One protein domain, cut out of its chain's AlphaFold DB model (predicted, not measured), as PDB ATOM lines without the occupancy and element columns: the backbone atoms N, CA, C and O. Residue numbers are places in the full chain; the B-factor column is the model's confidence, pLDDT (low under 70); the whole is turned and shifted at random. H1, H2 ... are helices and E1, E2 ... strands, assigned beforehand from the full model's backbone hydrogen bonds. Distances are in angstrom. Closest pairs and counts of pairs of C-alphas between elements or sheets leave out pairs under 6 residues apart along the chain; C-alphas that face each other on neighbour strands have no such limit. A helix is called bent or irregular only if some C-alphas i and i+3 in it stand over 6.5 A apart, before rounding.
ATOM      1  N   SER A  11      92.114  15.779 128.739       87.50
ATOM      2  CA  SER A  11      93.473  15.834 128.187       87.50
ATOM      3  C   SER A  11      93.606  16.738 126.954       87.50
ATOM      4  O   SER A  11      94.689  17.257 126.703       87.50
ATOM      5  N   GLU A  12      92.526  16.976 126.203       90.12
ATOM      6  CA  GLU A  12      92.518  17.866 125.034       90.12
ATOM      7  C   GLU A  12      92.302  19.343 125.400       90.12
ATOM      8  O   GLU A  12      92.430  20.218 124.539       90.12
ATOM      9  N   LEU A  13      92.002  19.653 126.666       86.94
ATOM     10  CA  LEU A  13      91.706  21.014 127.119       86.94
ATOM     11  C   LEU A  13      92.786  22.050 126.737       86.94
ATOM     12  O   LEU A  13      92.403  23.124 126.261       86.94
ATOM     13  N   PRO A  14      94.106  21.764 126.848       87.62
ATOM     14  CA  PRO A  14      95.148  22.712 126.442       87.62
ATOM     15  C   PRO A  14      95.092  23.112 124.963       87.62
ATOM     16  O   PRO A  14      95.466  24.234 124.618       87.62
ATOM     17  N   ALA A  15      94.611  22.220 124.092       89.31
ATOM     18  CA  ALA A  15      94.429  22.498 122.671       89.31
ATOM     19  C   ALA A  15      93.084  23.190 122.408       89.31
ATOM     20  O   ALA A  15      93.048  24.266 121.808       89.31
ATOM     21  N   ARG A  16      91.987  22.628 122.931       88.12
ATOM     22  CA  ARG A  16      90.611  23.094 122.688       88.12
ATOM     23  C   ARG A  16      90.363  24.524 123.155       88.12
ATOM     24  O   ARG A  16      89.622  25.254 122.506       88.12
ATOM     25  N   VAL A  17      91.010  24.963 124.238       86.81
ATOM     26  CA  VAL A  17      90.868  26.343 124.738       86.81
ATOM     27  C   VAL A  17      91.367  27.396 123.733       86.81
ATOM     28  O   VAL A  17      90.897  28.539 123.736       86.81
ATOM     29  N   GLN A  18      92.283  27.003 122.839       89.00
ATOM     30  CA  GLN A  18      92.849  27.856 121.791       89.00
ATOM     31  C   GLN A  18      91.979  27.910 120.532       89.00
ATOM     32  O   GLN A  18      92.303  28.666 119.615       89.00
ATOM     33  N   GLU A  19      90.913  27.116 120.446       89.94
ATOM     34  CA  GLU A  19      90.068  26.965 119.260       89.94
ATOM     35  C   GLU A  19      88.685  27.592 119.470       89.94
ATOM     36  O   GLU A  19      88.191  27.744 120.586       89.94
ATOM     37  N   ASN A  20      88.070  28.044 118.380       83.38
ATOM     38  CA  ASN A  20      86.691  28.506 118.365       83.38
ATOM     39  C   ASN A  20      85.729  27.324 118.142       83.38
ATOM     40  O   ASN A  20      86.145  26.186 117.936       83.38
ATOM     41  N   THR A  21      84.425  27.595 118.118       80.50
ATOM     42  CA  THR A  21      83.381  26.579 117.882       80.50
ATOM     43  C   THR A  21      83.477  25.871 116.524       80.50
ATOM     44  O   THR A  21      82.836  24.848 116.328       80.50
ATOM     45  N   GLN A  22      84.274  26.390 115.586       82.69
ATOM     46  CA  GLN A  22      84.519  25.802 114.264       82.69
ATOM     47  C   GLN A  22      85.847  25.024 114.201       82.69
ATOM     48  O   GLN A  22      86.281  24.661 113.110       82.69
ATOM     49  N   GLY A  23      86.536  24.829 115.334       81.75
ATOM     50  CA  GLY A  23      87.853  24.177 115.395       81.75
ATOM     51  C   GLY A  23      88.995  25.022 114.820       81.75
ATOM     52  O   GLY A  23      90.108  24.540 114.636       81.75
ATOM     53  N   LYS A  24      88.751  26.300 114.503       85.38
ATOM     54  CA  LYS A  24      89.804  27.218 114.056       85.38
ATOM     55  C   LYS A  24      90.455  27.867 115.262       85.38
ATOM     56  O   LYS A  24      89.775  28.220 116.222       85.38
ATOM     57  N   ARG A  25      91.761  28.120 115.182       86.56
ATOM     58  CA  ARG A  25      92.471  28.882 116.219       86.56
ATOM     59  C   ARG A  25      91.800  30.238 116.453       86.56
ATOM     60  O   ARG A  25      91.482  30.954 115.502       86.56
ATOM     61  N   ARG A  26      91.593  30.584 117.723       83.50
ATOM     62  CA  ARG A  26      91.011  31.859 118.152       83.50
ATOM     63  C   ARG A  26      91.944  32.996 117.754       83.50
ATOM     64  O   ARG A  26      93.159  32.910 117.935       83.50
ATOM     65  N   LYS A  27      91.368  34.074 117.218       82.81
ATOM     66  CA  LYS A  27      92.097  35.322 117.001       82.81
ATOM     67  C   LYS A  27      92.375  35.938 118.371       82.81
ATOM     68  O   LYS A  27      91.447  36.133 119.150       82.81
ATOM     69  N   LEU A  28      93.645  36.181 118.660       81.44
ATOM     70  CA  LEU A  28      94.076  36.896 119.853       81.44
ATOM     71  C   LEU A  28      94.203  38.385 119.509       81.44
ATOM     72  O   LEU A  28      94.535  38.729 118.371       81.44
ATOM     73  N   GLU A  29      93.933  39.251 120.482       80.00
ATOM     74  CA  GLU A  29      94.196  40.687 120.355       80.00
ATOM     75  C   GLU A  29      95.696  40.952 120.159       80.00
ATOM     76  O   GLU A  29      96.548  40.132 120.522       80.00
ATOM     77  N   ALA A  30      96.042  42.097 119.569       77.06
ATOM     78  CA  ALA A  30      97.436  42.450 119.324       77.06
ATOM     79  C   ALA A  30      98.227  42.487 120.649       77.06
ATOM     80  O   ALA A  30      97.896  43.236 121.561       77.06
ATOM     81  N   GLY A  31      99.269  41.655 120.754       73.56
ATOM     82  CA  GLY A  31     100.094  41.520 121.963       73.56
ATOM     83  C   GLY A  31      99.627  40.453 122.962       73.56
ATOM     84  O   GLY A  31     100.368  40.146 123.896       73.56
ATOM     85  N   ALA A  32      98.462  39.831 122.763       77.62
ATOM     86  CA  ALA A  32      98.013  38.724 123.600       77.62
ATOM     87  C   ALA A  32      98.748  37.415 123.250       77.62
ATOM     88  O   ALA A  32      98.960  37.073 122.083       77.62
ATOM     89  N   ARG A  33      99.152  36.668 124.284       81.06
ATOM     90  CA  ARG A  33      99.806  35.355 124.157       81.06
ATOM     91  C   ARG A  33      98.764  34.237 124.133       81.06
ATOM     92  O   ARG A  33      97.606  34.445 124.490       81.06
ATOM     93  N   ARG A  34      99.182  33.037 123.710       85.88
ATOM     94  CA  ARG A  34      98.354  31.826 123.833       85.88
ATOM     95  C   ARG A  34      97.937  31.629 125.286       85.88
ATOM     96  O   ARG A  34      98.703  31.955 126.190       85.88
ATOM     97  N   ILE A  35      96.745  31.075 125.484       83.62
ATOM     98  CA  ILE A  35      96.225  30.804 126.825       83.62
ATOM     99  C   ILE A  35      97.096  29.714 127.451       83.62
ATOM    100  O   ILE A  35      97.098  28.581 126.977       83.62
ATOM    101  N   ASP A  36      97.855  30.051 128.485       84.62
ATOM    102  CA  ASP A  36      98.631  29.080 129.246       84.62
ATOM    103  C   ASP A  36      97.819  28.633 130.464       84.62
ATOM    104  O   ASP A  36      97.690  29.361 131.445       84.62
ATOM    105  N   LEU A  37      97.260  27.423 130.396       78.62
ATOM    106  CA  LEU A  37      96.450  26.866 131.480       78.62
ATOM    107  C   LEU A  37      97.261  26.580 132.750       78.62
ATOM    108  O   LEU A  37      96.649  26.433 133.810       78.62
ATOM    109  N   SER A  38      98.592  26.481 132.648       81.12
ATOM    110  CA  SER A  38      99.476  26.297 133.804       81.12
ATOM    111  C   SER A  38      99.696  27.601 134.572       81.12
ATOM    112  O   SER A  38      99.880  27.572 135.784       81.12
ATOM    113  N   ALA A  39      99.591  28.742 133.885       78.56
ATOM    114  CA  ALA A  39      99.627  30.066 134.495       78.56
ATOM    115  C   ALA A  39      98.277  30.476 135.116       78.56
ATOM    116  O   ALA A  39      98.212  31.449 135.864       78.56
ATOM    117  N   CYS A  40      97.192  29.759 134.809       72.56
ATOM    118  CA  CYS A  40      95.878  30.002 135.394       72.56
ATOM    119  C   CYS A  40      95.750  29.288 136.745       72.56
ATOM    120  O   CYS A  40      95.597  28.065 136.781       72.56
ATOM    121  N   GLU A  41      95.742  30.059 137.831       78.31
ATOM    122  CA  GLU A  41      95.508  29.563 139.187       78.31
ATOM    123  C   GLU A  41      94.137  28.868 139.290       78.31
ATOM    124  O   GLU A  41      93.123  29.366 138.785       78.31
ATOM    125  N   LEU A  42      94.124  27.671 139.884       80.12
ATOM    126  CA  LEU A  42      92.903  26.929 140.173       80.12
ATOM    127  C   LEU A  42      92.477  27.274 141.596       80.12
ATOM    128  O   LEU A  42      93.172  26.932 142.548       80.12
ATOM    129  N   PHE A  43      91.340  27.942 141.720       83.56
ATOM    130  CA  PHE A  43      90.762  28.286 143.007       83.56
ATOM    131  C   PHE A  43      89.756  27.223 143.427       83.56
ATOM    132  O   PHE A  43      89.053  26.643 142.594       83.56
ATOM    133  N   GLU A  44      89.666  27.016 144.731       88.19
ATOM    134  CA  GLU A  44      88.703  26.127 145.360       88.19
ATOM    135  C   GLU A  44      87.819  26.930 146.310       88.19
ATOM    136  O   GLU A  44      88.280  27.826 147.022       88.19
ATOM    137  N   MET A  45      86.526  26.625 146.299       91.69
ATOM    138  CA  MET A  45      85.565  27.171 147.243       91.69
ATOM    139  C   MET A  45      84.573  26.088 147.636       91.69
ATOM    140  O   MET A  45      83.915  25.499 146.779       91.69
ATOM    141  N   VAL A  46      84.417  25.893 148.942       95.19
ATOM    142  CA  VAL A  46      83.352  25.055 149.487       95.19
ATOM    143  C   VAL A  46      82.034  25.810 149.359       95.19
ATOM    144  O   VAL A  46      81.877  26.913 149.889       95.19
ATOM    145  N   GLN A  47      81.078  25.211 148.661       94.25
ATOM    146  CA  GLN A  47      79.689  25.654 148.642       94.25
ATOM    147  C   GLN A  47      78.810  24.609 149.324       94.25
ATOM    148  O   GLN A  47      79.193  23.451 149.450       94.25
ATOM    149  N   TRP A  48      77.631  25.022 149.779       95.25
ATOM    150  CA  TRP A  48      76.649  24.111 150.356       95.25
ATOM    151  C   TRP A  48      75.518  23.907 149.365       95.25
ATOM    152  O   TRP A  48      74.878  24.870 148.942       95.25
ATOM    153  N   GLU A  49      75.282  22.655 149.001       94.38
ATOM    154  CA  GLU A  49      74.125  22.254 148.216       94.38
ATOM    155  C   GLU A  49      73.112  21.612 149.158       94.38
ATOM    156  O   GLU A  49      73.465  20.765 149.978       94.38
ATOM    157  N   CYS A  50      71.871  22.094 149.103       95.50
ATOM    158  CA  CYS A  50      70.811  21.681 150.008       95.50
ATOM    159  C   CYS A  50      69.648  21.093 149.218       95.50
ATOM    160  O   CYS A  50      69.114  21.735 148.314       95.50
ATOM    161  N   GLU A  51      69.215  19.907 149.622       94.69
ATOM    162  CA  GLU A  51      68.106  19.185 149.015       94.69
ATOM    163  C   GLU A  51      67.015  18.905 150.055       94.69
ATOM    164  O   GLU A  51      67.282  18.627 151.230       94.69
ATOM    165  N   VAL A  52      65.755  18.989 149.624       95.31
ATOM    166  CA  VAL A  52      64.612  18.563 150.442       95.31
ATOM    167  C   VAL A  52      64.479  17.053 150.297       95.31
ATOM    168  O   VAL A  52      64.241  16.566 149.195       95.31
ATOM    169  N   ARG A  53      64.600  16.310 151.403       92.31
ATOM    170  CA  ARG A  53      64.654  14.837 151.381       92.31
ATOM    171  C   ARG A  53      63.411  14.192 150.763       92.31
ATOM    172  O   ARG A  53      63.517  13.187 150.071       92.31
ATOM    173  N   ASP A  54      62.243  14.765 151.038       92.50
ATOM    174  CA  ASP A  54      60.967  14.366 150.438       92.50
ATOM    175  C   ASP A  54      60.130  15.616 150.118       92.50
ATOM    176  O   ASP A  54      59.513  16.181 151.026       92.50
ATOM    177  N   PRO A  55      60.101  16.070 148.855       90.81
ATOM    178  CA  PRO A  55      59.355  17.260 148.453       90.81
ATOM    179  C   PRO A  55      57.831  17.132 148.601       90.81
ATOM    180  O   PRO A  55      57.134  18.146 148.574       90.81
ATOM    181  N   SER A  56      57.298  15.912 148.726       93.19
ATOM    182  CA  SER A  56      55.854  15.660 148.802       93.19
ATOM    183  C   SER A  56      55.285  15.824 150.216       93.19
ATOM    184  O   SER A  56      54.082  16.041 150.384       93.19
ATOM    185  N   VAL A  57      56.144  15.779 151.240       93.69
ATOM    186  CA  VAL A  57      55.756  15.889 152.651       93.69
ATOM    187  C   VAL A  57      55.950  17.320 153.152       93.69
ATOM    188  O   VAL A  57      57.036  17.900 153.094       93.69
ATOM    189  N   ARG A  58      54.889  17.900 153.723       89.56
ATOM    190  CA  ARG A  58      54.957  19.215 154.373       89.56
ATOM    191  C   ARG A  58      55.902  19.151 155.582       89.56
ATOM    192  O   ARG A  58      55.734  18.290 156.437       89.56
ATOM    193  N   ASN A  59      56.843  20.095 155.673       91.12
ATOM    194  CA  ASN A  59      57.911  20.153 156.690       91.12
ATOM    195  C   ASN A  59      58.947  19.013 156.610       91.12
ATOM    196  O   ASN A  59      59.526  18.627 157.626       91.12
ATOM    197  N   SER A  60      59.191  18.474 155.415       92.81
ATOM    198  CA  SER A  60      60.281  17.526 155.185       92.81
ATOM    199  C   SER A  60      61.652  18.112 155.541       92.81
ATOM    200  O   SER A  60      61.885  19.319 155.443       92.81
ATOM    201  N   THR A  61      62.568  17.252 155.982       94.69
ATOM    202  CA  THR A  61      63.905  17.655 156.422       94.69
ATOM    203  C   THR A  61      64.751  18.117 155.235       94.69
ATOM    204  O   THR A  61      64.810  17.445 154.204       94.69
ATOM    205  N   VAL A  62      65.453  19.237 155.406       95.88
ATOM    206  CA  VAL A  62      66.469  19.710 154.459       95.88
ATOM    207  C   VAL A  62      67.809  19.086 154.834       95.88
ATOM    208  O   VAL A  62      68.208  19.128 155.998       95.88
ATOM    209  N   GLN A  63      68.494  18.503 153.856       96.25
ATOM    210  CA  GLN A  63      69.849  17.988 154.010       96.25
ATOM    211  C   GLN A  63      70.792  18.837 153.171       96.25
ATOM    212  O   GLN A  63      70.543  19.038 151.989       96.25
ATOM    213  N   CYS A  64      71.861  19.334 153.790       96.69
ATOM    214  CA  CYS A  64      72.889  20.103 153.106       96.69
ATOM    215  C   CYS A  64      74.210  19.342 153.128       96.69
ATOM    216  O   CYS A  64      74.590  18.785 154.161       96.69
ATOM    217  N   PHE A  65      74.916  19.350 152.007       95.69
ATOM    218  CA  PHE A  65      76.224  18.731 151.853       95.69
ATOM    219  C   PHE A  65      77.225  19.730 151.274       95.69
ATOM    220  O   PHE A  65      76.867  20.642 150.525       95.69
ATOM    221  N   ALA A  66      78.485  19.574 151.677       95.88
ATOM    222  CA  ALA A  66      79.584  20.375 151.163       95.88
ATOM    223  C   ALA A  66      79.924  19.923 149.737       95.88
ATOM    224  O   ALA A  66      80.037  18.727 149.467       95.88
ATOM    225  N   VAL A  67      80.078  20.891 148.838       95.25
ATOM    226  CA  VAL A  67      80.436  20.690 147.436       95.25
ATOM    227  C   VAL A  67      81.644  21.552 147.119       95.25
ATOM    228  O   VAL A  67      81.557  22.785 147.118       95.25
ATOM    229  N   ASP A  68      82.754  20.899 146.794       93.94
ATOM    230  CA  ASP A  68      83.977  21.577 146.382       93.94
ATOM    231  C   ASP A  68      83.825  22.065 144.942       93.94
ATOM    232  O   ASP A  68      83.697  21.294 143.985       93.94
ATOM    233  N   ARG A  69      83.790  23.388 144.777       89.25
ATOM    234  CA  ARG A  69      83.694  24.036 143.471       89.25
ATOM    235  C   ARG A  69      85.072  24.540 143.075       89.25
ATOM    236  O   ARG A  69      85.612  25.462 143.683       89.25
ATOM    237  N   LEU A  70      85.609  23.952 142.012       85.19
ATOM    238  CA  LEU A  70      86.862  24.373 141.399       85.19
ATOM    239  C   LEU A  70      86.575  25.378 140.281       85.19
ATOM    240  O   LEU A  70      85.751  25.116 139.402       85.19
ATOM    241  N   PHE A  71      87.250  26.526 140.293       80.12
ATOM    242  CA  PHE A  71      87.061  27.572 139.288       80.12
ATOM    243  C   PHE A  71      88.367  28.290 138.934       80.12
ATOM    244  O   PHE A  71      89.385  28.172 139.611       80.12
ATOM    245  N   ARG A  72      88.341  29.024 137.819       76.88
ATOM    246  CA  ARG A  72      89.452  29.842 137.307       76.88
ATOM    247  C   ARG A  72      88.934  31.269 137.088       76.88
ATOM    248  O   ARG A  72      87.765  31.416 136.726       76.88
ATOM    249  N   ARG A  73      89.765  32.288 137.339       64.56
ATOM    250  CA  ARG A  73      89.415  33.719 137.219       64.56
ATOM    251  C   ARG A  73      89.994  34.352 135.959       64.56
ATOM    252  O   ARG A  73      91.103  33.938 135.558       64.56
TER     253      ARG A  73
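What this domain is: This is residues 11 to 73 of the 73 residues of an uncharacterized protein of Acremonium chrysogenum (strain ATCC 11550 / CBS 779.69 / DSM 880 / IAM 14645 / JCM 23072 / IMI 49137) (UniProt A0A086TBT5). A long two-stranded hairpin, E1 and E2, makes an arm; beyond one end of it, the looping residues 17 to 42 lead from a short helix, H1. The printed part has 63 residues, one named helix and two named strands in the order H1, E1, E2, with an antiparallel sheet E1 - E2. The class is mixed, with 26 residues in named elements, under half. The whole is extended, radius of gyration of the C-alphas 20.2 A, spanning 59 by 26 by 23 A.

Where its parts are: H1 is residues 11 to 16, 9.5 A long, from C-alpha 11 at (93.473, 15.834, 128.187); it is irregular, C-alphas 11 and 14 being 7.3 A apart. E1 is residues 43 to 52, 28.9 A. E2 is residues 62 to 71, 26.8 A, ending at C-alpha 71 at (87.061, 27.572, 139.288).

How they stand to each other: E1 and E2 form a hairpin, antiparallel at 156 degrees. N 43 and O 71 are within hydrogen-bond range at 2.9 A, as are N 51 and O 63 at 2.8 A. H1 and E2 are apart. In H1, 1 of 2 O i to N i+4 pairs is within range.

The domain as a whole: The C-alphas farthest apart, of Gly 31 and Arg 58, are 59.9 A apart. The printed part has no cut. The link H1 to E1 is long, 26 residues. Residue 73 is under pLDDT 70.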